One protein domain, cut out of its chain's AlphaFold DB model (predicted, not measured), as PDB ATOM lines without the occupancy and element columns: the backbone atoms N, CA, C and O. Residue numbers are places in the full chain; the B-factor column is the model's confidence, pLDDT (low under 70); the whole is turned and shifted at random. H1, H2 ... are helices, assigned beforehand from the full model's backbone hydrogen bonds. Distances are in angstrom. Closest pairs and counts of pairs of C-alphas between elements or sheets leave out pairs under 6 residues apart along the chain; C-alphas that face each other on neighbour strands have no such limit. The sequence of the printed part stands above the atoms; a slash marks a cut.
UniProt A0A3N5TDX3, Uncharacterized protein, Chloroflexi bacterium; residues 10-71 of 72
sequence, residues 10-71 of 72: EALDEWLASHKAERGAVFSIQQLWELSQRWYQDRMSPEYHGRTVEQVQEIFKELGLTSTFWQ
ATOM      1  N   GLU A  10     -33.517 125.913 -36.067       98.12
ATOM      2  CA  GLU A  10     -33.193 127.251 -35.558       98.12
ATOM      3  C   GLU A  10     -32.915 128.226 -36.711       98.12
ATOM      4  O   GLU A  10     -33.377 129.365 -36.699       98.12
ATOM      5  N   ALA A  11     -32.213 127.768 -37.756       98.19
ATOM      6  CA  ALA A  11     -31.969 128.581 -38.948       98.19
ATOM      7  C   ALA A  11     -33.263 128.873 -39.729       98.19
ATOM      8  O   ALA A  11     -33.382 129.928 -40.355       98.19
ATOM      9  N   LEU A  12     -34.229 127.950 -39.698       97.88
ATOM     10  CA  LEU A  12     -35.569 128.191 -40.222       97.88
ATOM     11  C   LEU A  12     -36.290 129.264 -39.392       97.88
ATOM     12  O   LEU A  12     -36.839 130.197 -39.973       97.88
ATOM     13  N   ASP A  13     -36.266 129.172 -38.063       97.81
ATOM     14  CA  ASP A  13     -36.942 130.127 -37.174       97.81
ATOM     15  C   ASP A  13     -36.413 131.560 -37.344       97.81
ATOM     16  O   ASP A  13     -37.193 132.507 -37.481       97.81
ATOM     17  N   GLU A  14     -35.090 131.726 -37.426       98.25
ATOM     18  CA  GLU A  14     -34.441 133.013 -37.712       98.25
ATOM     19  C   GLU A  14     -34.869 133.583 -39.077       98.25
ATOM     20  O   GLU A  14     -35.134 134.785 -39.228       98.25
ATOM     21  N   TRP A  15     -34.968 132.719 -40.089       98.00
ATOM     22  CA  TRP A  15     -35.402 133.113 -41.424       98.00
ATOM     23  C   TRP A  15     -36.877 133.540 -41.439       98.00
ATOM     24  O   TRP A  15     -37.199 134.596 -41.986       98.00
ATOM     25  N   LEU A  16     -37.761 132.782 -40.780       97.94
ATOM     26  CA  LEU A  16     -39.185 133.110 -40.662       97.94
ATOM     27  C   LEU A  16     -39.389 134.471 -39.986       97.94
ATOM     28  O   LEU A  16     -40.136 135.308 -40.499       97.94
ATOM     29  N   ALA A  17     -38.678 134.722 -38.882       97.81
ATOM     30  CA  ALA A  17     -38.751 135.984 -38.150       97.81
ATOM     31  C   ALA A  17     -38.277 137.178 -38.997       97.81
ATOM     32  O   ALA A  17     -38.949 138.209 -39.054       97.81
ATOM     33  N   SER A  18     -37.144 137.035 -39.694       97.94
ATOM     34  CA  SER A  18     -36.572 138.109 -40.523       97.94
ATOM     35  C   SER A  18     -37.405 138.429 -41.767       97.94
ATOM     36  O   SER A  18     -37.455 139.587 -42.186       97.94
ATOM     37  N   HIS A  19     -38.098 137.439 -42.330       96.94
ATOM     38  CA  HIS A  19     -38.893 137.597 -43.551       96.94
ATOM     39  C   HIS A  19     -40.387 137.817 -43.280       96.94
ATOM     40  O   HIS A  19     -41.146 138.016 -44.228       96.94
ATOM     41  N   LYS A  20     -40.817 137.802 -42.006       96.25
ATOM     42  CA  LYS A  20     -42.235 137.824 -41.596       96.25
ATOM     43  C   LYS A  20     -43.056 136.755 -42.332       96.25
ATOM     44  O   LYS A  20     -44.166 137.020 -42.789       96.25
ATOM     45  N   ALA A  21     -42.469 135.572 -42.483       94.50
ATOM     46  CA  ALA A  21     -43.066 134.450 -43.193       94.50
ATOM     47  C   ALA A  21     -43.744 133.477 -42.217       94.50
ATOM     48  O   ALA A  21     -43.332 133.340 -41.066       94.50
ATOM     49  N   GLU A  22     -44.776 132.782 -42.689       94.06
ATOM     50  CA  GLU A  22     -45.453 131.729 -41.925       94.06
ATOM     51  C   GLU A  22     -44.682 130.403 -41.997       94.06
ATOM     52  O   GLU A  22     -44.082 130.069 -43.025       94.06
ATOM     53  N   ARG A  23     -44.709 129.621 -40.908       94.19
ATOM     54  CA  ARG A  23     -44.092 128.288 -40.879       94.19
ATOM     55  C   ARG A  23     -44.925 127.321 -41.725       94.19
ATOM     56  O   ARG A  23     -46.089 127.077 -41.422       94.19
ATOM     57  N   GLY A  24     -44.310 126.756 -42.760       93.88
ATOM     58  CA  GLY A  24     -44.893 125.671 -43.551       93.88
ATOM     59  C   GLY A  24     -44.685 124.289 -42.920       93.88
ATOM     60  O   GLY A  24     -44.268 124.165 -41.769       93.88
ATOM     61  N   ALA A  25     -44.934 123.233 -43.699       95.19
ATOM     62  CA  ALA A  25     -44.541 121.883 -43.306       95.19
ATOM     63  C   ALA A  25     -43.014 121.758 -43.256       95.19
ATOM     64  O   ALA A  25     -42.316 122.163 -44.186       95.19
ATOM     65  N   VAL A  26     -42.516 121.168 -42.173       95.75
ATOM     66  CA  VAL A  26     -41.093 120.913 -41.947       95.75
ATOM     67  C   VAL A  26     -40.901 119.412 -41.830       95.75
ATOM     68  O   VAL A  26     -41.660 118.732 -41.145       95.75
ATOM     69  N   PHE A  27     -39.904 118.900 -42.532       96.25
ATOM     70  CA  PHE A  27     -39.508 117.501 -42.505       96.25
ATOM     71  C   PHE A  27     -38.025 117.415 -42.865       96.25
ATOM     72  O   PHE A  27     -37.468 118.313 -43.500       96.25
ATOM     73  N   SER A  28     -37.370 116.356 -42.408       96.56
ATOM     74  CA  SER A  28     -35.931 116.170 -42.599       96.56
ATOM     75  C   SER A  28     -35.571 115.807 -44.045       96.56
ATOM     76  O   SER A  28     -36.393 115.298 -44.809       96.56
ATOM     77  N   ILE A  29     -34.298 115.994 -44.413       96.62
ATOM     78  CA  ILE A  29     -33.758 115.502 -45.693       96.62
ATOM     79  C   ILE A  29     -33.900 113.980 -45.798       96.62
ATOM     80  O   ILE A  29     -34.156 113.458 -46.879       96.62
ATOM     81  N   GLN A  30     -33.769 113.269 -44.679       97.06
ATOM     82  CA  GLN A  30     -33.965 111.827 -44.596       97.06
ATOM     83  C   GLN A  30     -35.408 111.459 -44.954       97.06
ATOM     84  O   GLN A  30     -35.617 110.644 -45.848       97.06
ATOM     85  N   GLN A  31     -36.398 112.133 -44.360       97.44
ATOM     86  CA  GLN A  31     -37.810 111.944 -44.715       97.44
ATOM     87  C   GLN A  31     -38.095 112.310 -46.177       97.44
ATOM     88  O   GLN A  31     -38.837 111.594 -46.840       97.44
ATOM     89  N   LEU A  32     -37.491 113.382 -46.711       96.75
ATOM     90  CA  LEU A  32     -37.607 113.734 -48.132       96.75
ATOM     91  C   LEU A  32     -37.060 112.621 -49.033       96.75
ATOM     92  O   LEU A  32     -37.684 112.262 -50.034       96.75
ATOM     93  N   TRP A  33     -35.892 112.084 -48.687       97.38
ATOM     94  CA  TRP A  33     -35.261 111.012 -49.441       97.38
ATOM     95  C   TRP A  33     -36.115 109.745 -49.409       97.38
ATOM     96  O   TRP A  33     -36.453 109.214 -50.464       97.38
ATOM     97  N   GLU A  34     -36.549 109.306 -48.232       98.12
ATOM     98  CA  GLU A  34     -37.421 108.140 -48.080       98.12
ATOM     99  C   GLU A  34     -38.767 108.326 -48.788       98.12
ATOM    100  O   GLU A  34     -39.237 107.405 -49.461       98.12
ATOM    101  N   LEU A  35     -39.347 109.532 -48.720       97.25
ATOM    102  CA  LEU A  35     -40.531 109.892 -49.492       97.25
ATOM    103  C   LEU A  35     -40.272 109.694 -50.979       97.25
ATOM    104  O   LEU A  35     -41.053 109.010 -51.629       97.25
ATOM    105  N   SER A  36     -39.166 110.217 -51.514       96.62
ATOM    106  CA  SER A  36     -38.828 110.067 -52.932       96.62
ATOM    107  C   SER A  36     -38.682 108.599 -53.344       96.62
ATOM    108  O   SER A  36     -39.240 108.191 -54.362       96.62
ATOM    109  N   GLN A  37     -38.040 107.777 -52.511       96.75
ATOM    110  CA  GLN A  37     -37.880 106.351 -52.774       96.75
ATOM    111  C   GLN A  37     -39.248 105.663 -52.834       96.75
ATOM    112  O   GLN A  37     -39.558 105.010 -53.828       96.75
ATOM    113  N   ARG A  38     -40.122 105.881 -51.842       95.25
ATOM    114  CA  ARG A  38     -41.486 105.316 -51.842       95.25
ATOM    115  C   ARG A  38     -42.350 105.853 -52.983       95.25
ATOM    116  O   ARG A  38     -43.211 105.132 -53.485       95.25
ATOM    117  N   TRP A  39     -42.128 107.098 -53.403       95.25
ATOM    118  CA  TRP A  39     -42.905 107.748 -54.458       95.25
ATOM    119  C   TRP A  39     -42.535 107.274 -55.864       95.25
ATOM    120  O   TRP A  39     -43.402 107.229 -56.744       95.25
ATOM    121  N   TYR A  40     -41.259 106.959 -56.090       95.00
ATOM    122  CA  TYR A  40     -40.722 106.647 -57.416       95.00
ATOM    123  C   TYR A  40     -40.335 105.175 -57.616       95.00
ATOM    124  O   TYR A  40     -40.119 104.793 -58.764       95.00
ATOM    125  N   GLN A  41     -40.296 104.346 -56.564       93.44
ATOM    126  CA  GLN A  41     -39.846 102.940 -56.614       93.44
ATOM    127  C   GLN A  41     -40.444 102.099 -57.752       93.44
ATOM    128  O   GLN A  41     -39.750 101.289 -58.356       93.44
ATOM    129  N   ASP A  42     -41.722 102.292 -58.057       92.38
ATOM    130  CA  ASP A  42     -42.509 101.517 -59.018       92.38
ATOM    131  C   ASP A  42     -42.897 102.340 -60.250       92.38
ATOM    132  O   ASP A  42     -43.563 101.839 -61.148       92.38
ATOM    133  N   ARG A  43     -42.478 103.606 -60.323       92.44
ATOM    134  CA  ARG A  43     -43.018 104.571 -61.288       92.44
ATOM    135  C   ARG A  43     -42.636 104.279 -62.739       92.44
ATOM    136  O   ARG A  43     -43.265 104.800 -63.652       92.44
ATOM    137  N   MET A  44     -41.609 103.456 -62.940       93.94
ATOM    138  CA  MET A  44     -41.183 102.971 -64.257       93.94
ATOM    139  C   MET A  44     -41.760 101.585 -64.588       93.94
ATOM    140  O   MET A  44     -41.478 101.053 -65.660       93.94
ATOM    141  N   SER A  45     -42.541 100.984 -63.684       95.38
ATOM    142  CA  SER A  45     -43.233  99.722 -63.937       95.38
ATOM    143  C   SER A  45     -44.341  99.926 -64.976       95.38
ATOM    144  O   SER A  45     -45.121 100.871 -64.834       95.38
ATOM    145  N   PRO A  46     -44.484  99.036 -65.975       94.88
ATOM    146  CA  PRO A  46     -45.641  99.035 -66.876       94.88
ATOM    147  C   PRO A  46     -46.986  98.898 -66.144       94.88
ATOM    148  O   PRO A  46     -48.002  99.375 -66.638       94.88
ATOM    149  N   GLU A  47     -46.971  98.297 -64.951       94.88
ATOM    150  CA  GLU A  47     -48.145  98.095 -64.090       94.88
ATOM    151  C   GLU A  47     -48.482  99.328 -63.230       94.88
ATOM    152  O   GLU A  47     -49.400  99.301 -62.410       94.88
ATOM    153  N   TYR A  48     -47.715 100.417 -63.343       93.31
ATOM    154  CA  TYR A  48     -47.979 101.623 -62.569       93.31
ATOM    155  C   TYR A  48     -49.202 102.367 -63.116       93.31
ATOM    156  O   TYR A  48     -49.204 102.860 -64.245       93.31
ATOM    157  N   HIS A  49     -50.224 102.528 -62.276       92.00
ATOM    158  CA  HIS A  49     -51.474 103.213 -62.632       92.00
ATOM    159  C   HIS A  49     -51.757 104.457 -61.776       92.00
ATOM    160  O   HIS A  49     -52.876 104.965 -61.757       92.00
ATOM    161  N   GLY A  50     -50.744 104.981 -61.081       91.44
ATOM    162  CA  GLY A  50     -50.925 106.026 -60.073       91.44
ATOM    163  C   GLY A  50     -51.198 105.448 -58.682       91.44
ATOM    164  O   GLY A  50     -51.116 104.241 -58.474       91.44
ATOM    165  N   ARG A  51     -51.480 106.326 -57.713       92.94
ATOM    166  CA  ARG A  51     -51.794 105.951 -56.326       92.94
ATOM    167  C   ARG A  51     -53.165 106.474 -55.925       92.94
ATOM    168  O   ARG A  51     -53.517 107.590 -56.305       92.94
ATOM    169  N   THR A  52     -53.908 105.693 -55.147       95.25
ATOM    170  CA  THR A  52     -55.141 106.160 -54.500       95.25
ATOM    171  C   THR A  52     -54.815 107.106 -53.343       95.25
ATOM    172  O   THR A  52     -53.676 107.163 -52.869       95.25
ATOM    173  N   VAL A  53     -55.818 107.847 -52.869       96.00
ATOM    174  CA  VAL A  53     -55.675 108.740 -51.709       96.00
ATOM    175  C   VAL A  53     -55.229 107.951 -50.477       96.00
ATOM    176  O   VAL A  53     -54.320 108.377 -49.773       96.00
ATOM    177  N   GLU A  54     -55.786 106.759 -50.269       96.00
ATOM    178  CA  GLU A  54     -55.448 105.874 -49.151       96.00
ATOM    179  C   GLU A  54     -53.987 105.417 -49.218       96.00
ATOM    180  O   GLU A  54     -53.285 105.429 -48.209       96.00
ATOM    181  N   GLN A  55     -53.498 105.067 -50.413       95.25
ATOM    182  CA  GLN A  55     -52.097 104.684 -50.612       95.25
ATOM    183  C   GLN A  55     -51.141 105.849 -50.344       95.25
ATOM    184  O   GLN A  55     -50.071 105.655 -49.774       95.25
ATOM    185  N   VAL A  56     -51.512 107.065 -50.752       96.62
ATOM    186  CA  VAL A  56     -50.714 108.267 -50.480       96.62
ATOM    187  C   VAL A  56     -50.708 108.602 -48.985       96.62
ATOM    188  O   VAL A  56     -49.640 108.861 -48.431       96.62
ATOM    189  N   GLN A  57     -51.867 108.544 -48.324       96.25
ATOM    190  CA  GLN A  57     -51.990 108.757 -46.881       96.25
ATOM    191  C   GLN A  57     -51.148 107.759 -46.079       96.25
ATOM    192  O   GLN A  57     -50.468 108.157 -45.132       96.25
ATOM    193  N   GLU A  58     -51.126 106.483 -46.476       95.94
ATOM    194  CA  GLU A  58     -50.298 105.488 -45.792       95.94
ATOM    195  C   GLU A  58     -48.801 105.792 -45.955       95.94
ATOM    196  O   GLU A  58     -48.077 105.771 -44.963       95.94
ATOM    197  N   ILE A  59     -48.344 106.200 -47.149       96.50
ATOM    198  CA  ILE A  59     -46.943 106.614 -47.359       96.50
ATOM    199  C   ILE A  59     -46.563 107.768 -46.422       96.50
ATOM    200  O   ILE A  59     -45.498 107.732 -45.805       96.50
ATOM    201  N   PHE A  60     -47.406 108.798 -46.299       97.25
ATOM    202  CA  PHE A  60     -47.126 109.925 -45.404       97.25
ATOM    203  C   PHE A  60     -47.069 109.487 -43.939       97.25
ATOM    204  O   PHE A  60     -46.125 109.828 -43.224       97.25
ATOM    205  N   LYS A  61     -48.035 108.676 -43.507       95.75
ATOM    206  CA  LYS A  61     -48.110 108.143 -42.146       95.75
ATOM    207  C   LYS A  61     -46.893 107.290 -41.785       95.75
ATOM    208  O   LYS A  61     -46.322 107.486 -40.715       95.75
ATOM    209  N   GLU A  62     -46.462 106.393 -42.670       96.12
ATOM    210  CA  GLU A  62     -45.282 105.543 -42.467       96.12
ATOM    211  C   GLU A  62     -43.982 106.349 -42.330       96.12
ATOM    212  O   GLU A  62     -43.058 105.912 -41.648       96.12
ATOM    213  N   LEU A  63     -43.914 107.534 -42.945       97.19
ATOM    214  CA  LEU A  63     -42.770 108.451 -42.869       97.19
ATOM    215  C   LEU A  63     -42.880 109.471 -41.721       97.19
ATOM    216  O   LEU A  63     -42.032 110.360 -41.590       97.19
ATOM    217  N   GLY A  64     -43.934 109.388 -40.903       96.50
ATOM    218  CA  GLY A  64     -44.206 110.345 -39.829       96.50
ATOM    219  C   GLY A  64     -44.611 111.741 -40.321       96.50
ATOM    220  O   GLY A  64     -44.559 112.702 -39.557       96.50
ATOM    221  N   LEU A  65     -45.020 111.877 -41.584       96.75
ATOM    222  CA  LEU A  65     -45.476 113.123 -42.196       96.75
ATOM    223  C   LEU A  65     -46.962 113.350 -41.871       96.75
ATOM    224  O   LEU A  65     -47.835 113.126 -42.700       96.75
ATOM    225  N   THR A  66     -47.265 113.751 -40.632       94.00
ATOM    226  CA  THR A  66     -48.642 113.729 -40.087       94.00
ATOM    227  C   THR A  66     -49.267 115.102 -39.820       94.00
ATOM    228  O   THR A  66     -50.416 115.179 -39.382       94.00
ATOM    229  N   SER A  67     -48.552 116.203 -40.078       92.88
ATOM    230  CA  SER A  67     -49.117 117.555 -39.946       92.88
ATOM    231  C   SER A  67     -50.306 117.768 -40.890       92.88
ATOM    232  O   SER A  67     -50.388 117.117 -41.929       92.88
ATOM    233  N   THR A  68     -51.150 118.764 -40.612       93.50
ATOM    234  CA  THR A  68     -52.317 119.121 -41.445       93.50
ATOM    235  C   THR A  68     -51.990 119.350 -42.922       93.50
ATOM    236  O   THR A  68     -52.823 119.065 -43.771       93.50
ATOM    237  N   PHE A  69     -50.772 119.788 -43.247       93.38
ATOM    238  CA  PHE A  69     -50.298 119.912 -44.630       93.38
ATOM    239  C   PHE A  69     -50.368 118.601 -45.438       93.38
ATOM    240  O   PHE A  69     -50.569 118.644 -46.647       93.38
ATOM    241  N   TRP A  70     -50.195 117.447 -44.789       94.38
ATOM    242  CA  TRP A  70     -50.146 116.127 -45.431       94.38
ATOM    243  C   TRP A  70     -51.509 115.422 -45.475       94.38
ATOM    244  O   TRP A  70     -51.617 114.300 -45.965       94.38
ATOM    245  N   GLN A  71     -52.561 116.065 -44.967       92.19
ATOM    246  CA  GLN A  71     -53.923 115.551 -45.056       92.19
ATOM    247  C   GLN A  71     -54.485 115.895 -46.441       92.19
ATOM    248  O   GLN A  71     -54.518 117.064 -46.826       92.19
TER     249      GLN A  71
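This is residues 10 to 71 of the 72 residues of an uncharacterized protein of Chloroflexi bacterium (UniProt A0A3N5TDX3). The model is a loose rod whose body is two short helices, H2 and H3, running opposite ways and joined by a long loop, residues 41 to 52. H1 makes one end of the rod, reached from H2 by residues 20 to 28, and residues 43 to 49 of the loop stick out at the other end. The printed part has 62 residues with three named helices, H1, H2 and H3 in that order, and no named strand; its class is all helix. It is loose, with a radius of gyration of the C-alphas of 15.1 A, and spans 48 by 19 by 17 A.

H1, residues 10 to 19, begins at C-alpha 10 at (-33.193, 127.251, -35.558) and is 14.3 A long from first to last C-alpha. H2, residues 29 to 40, is the longest helix at 16.3 A; its C-alpha 29 is at (-33.758, 115.502, -45.693). H3, residues 53 to 62, is 14.3 A long and ends at C-alpha 62 at (-45.282, 105.543, -42.467).

H1 is apart from both H2 and H3. H2 and H3 form a helical hairpin, and they only just touch, with 3 pairs of C-alphas within 8 A. H2 touches H3 with residues 35 to 38 alone; the closest C-alphas, those of Arg 38 and Ile 59, are 7.2 A apart. The two run opposite ways at a shallow tilt of 33 degrees, only just short of steep. In H1, H2 and H3 every O i to N i+4 pair is within hydrogen-bond range.

The two C-alphas farthest apart, those of Ser 18 and Pro 46, are 48.0 A apart. The printed part has no cut. The link from H1 to H2 is short, and the link from H2 to H3 is long, with 12 residues. The mean pLDDT of the printed part is 95.6, and no printed residue is under 70.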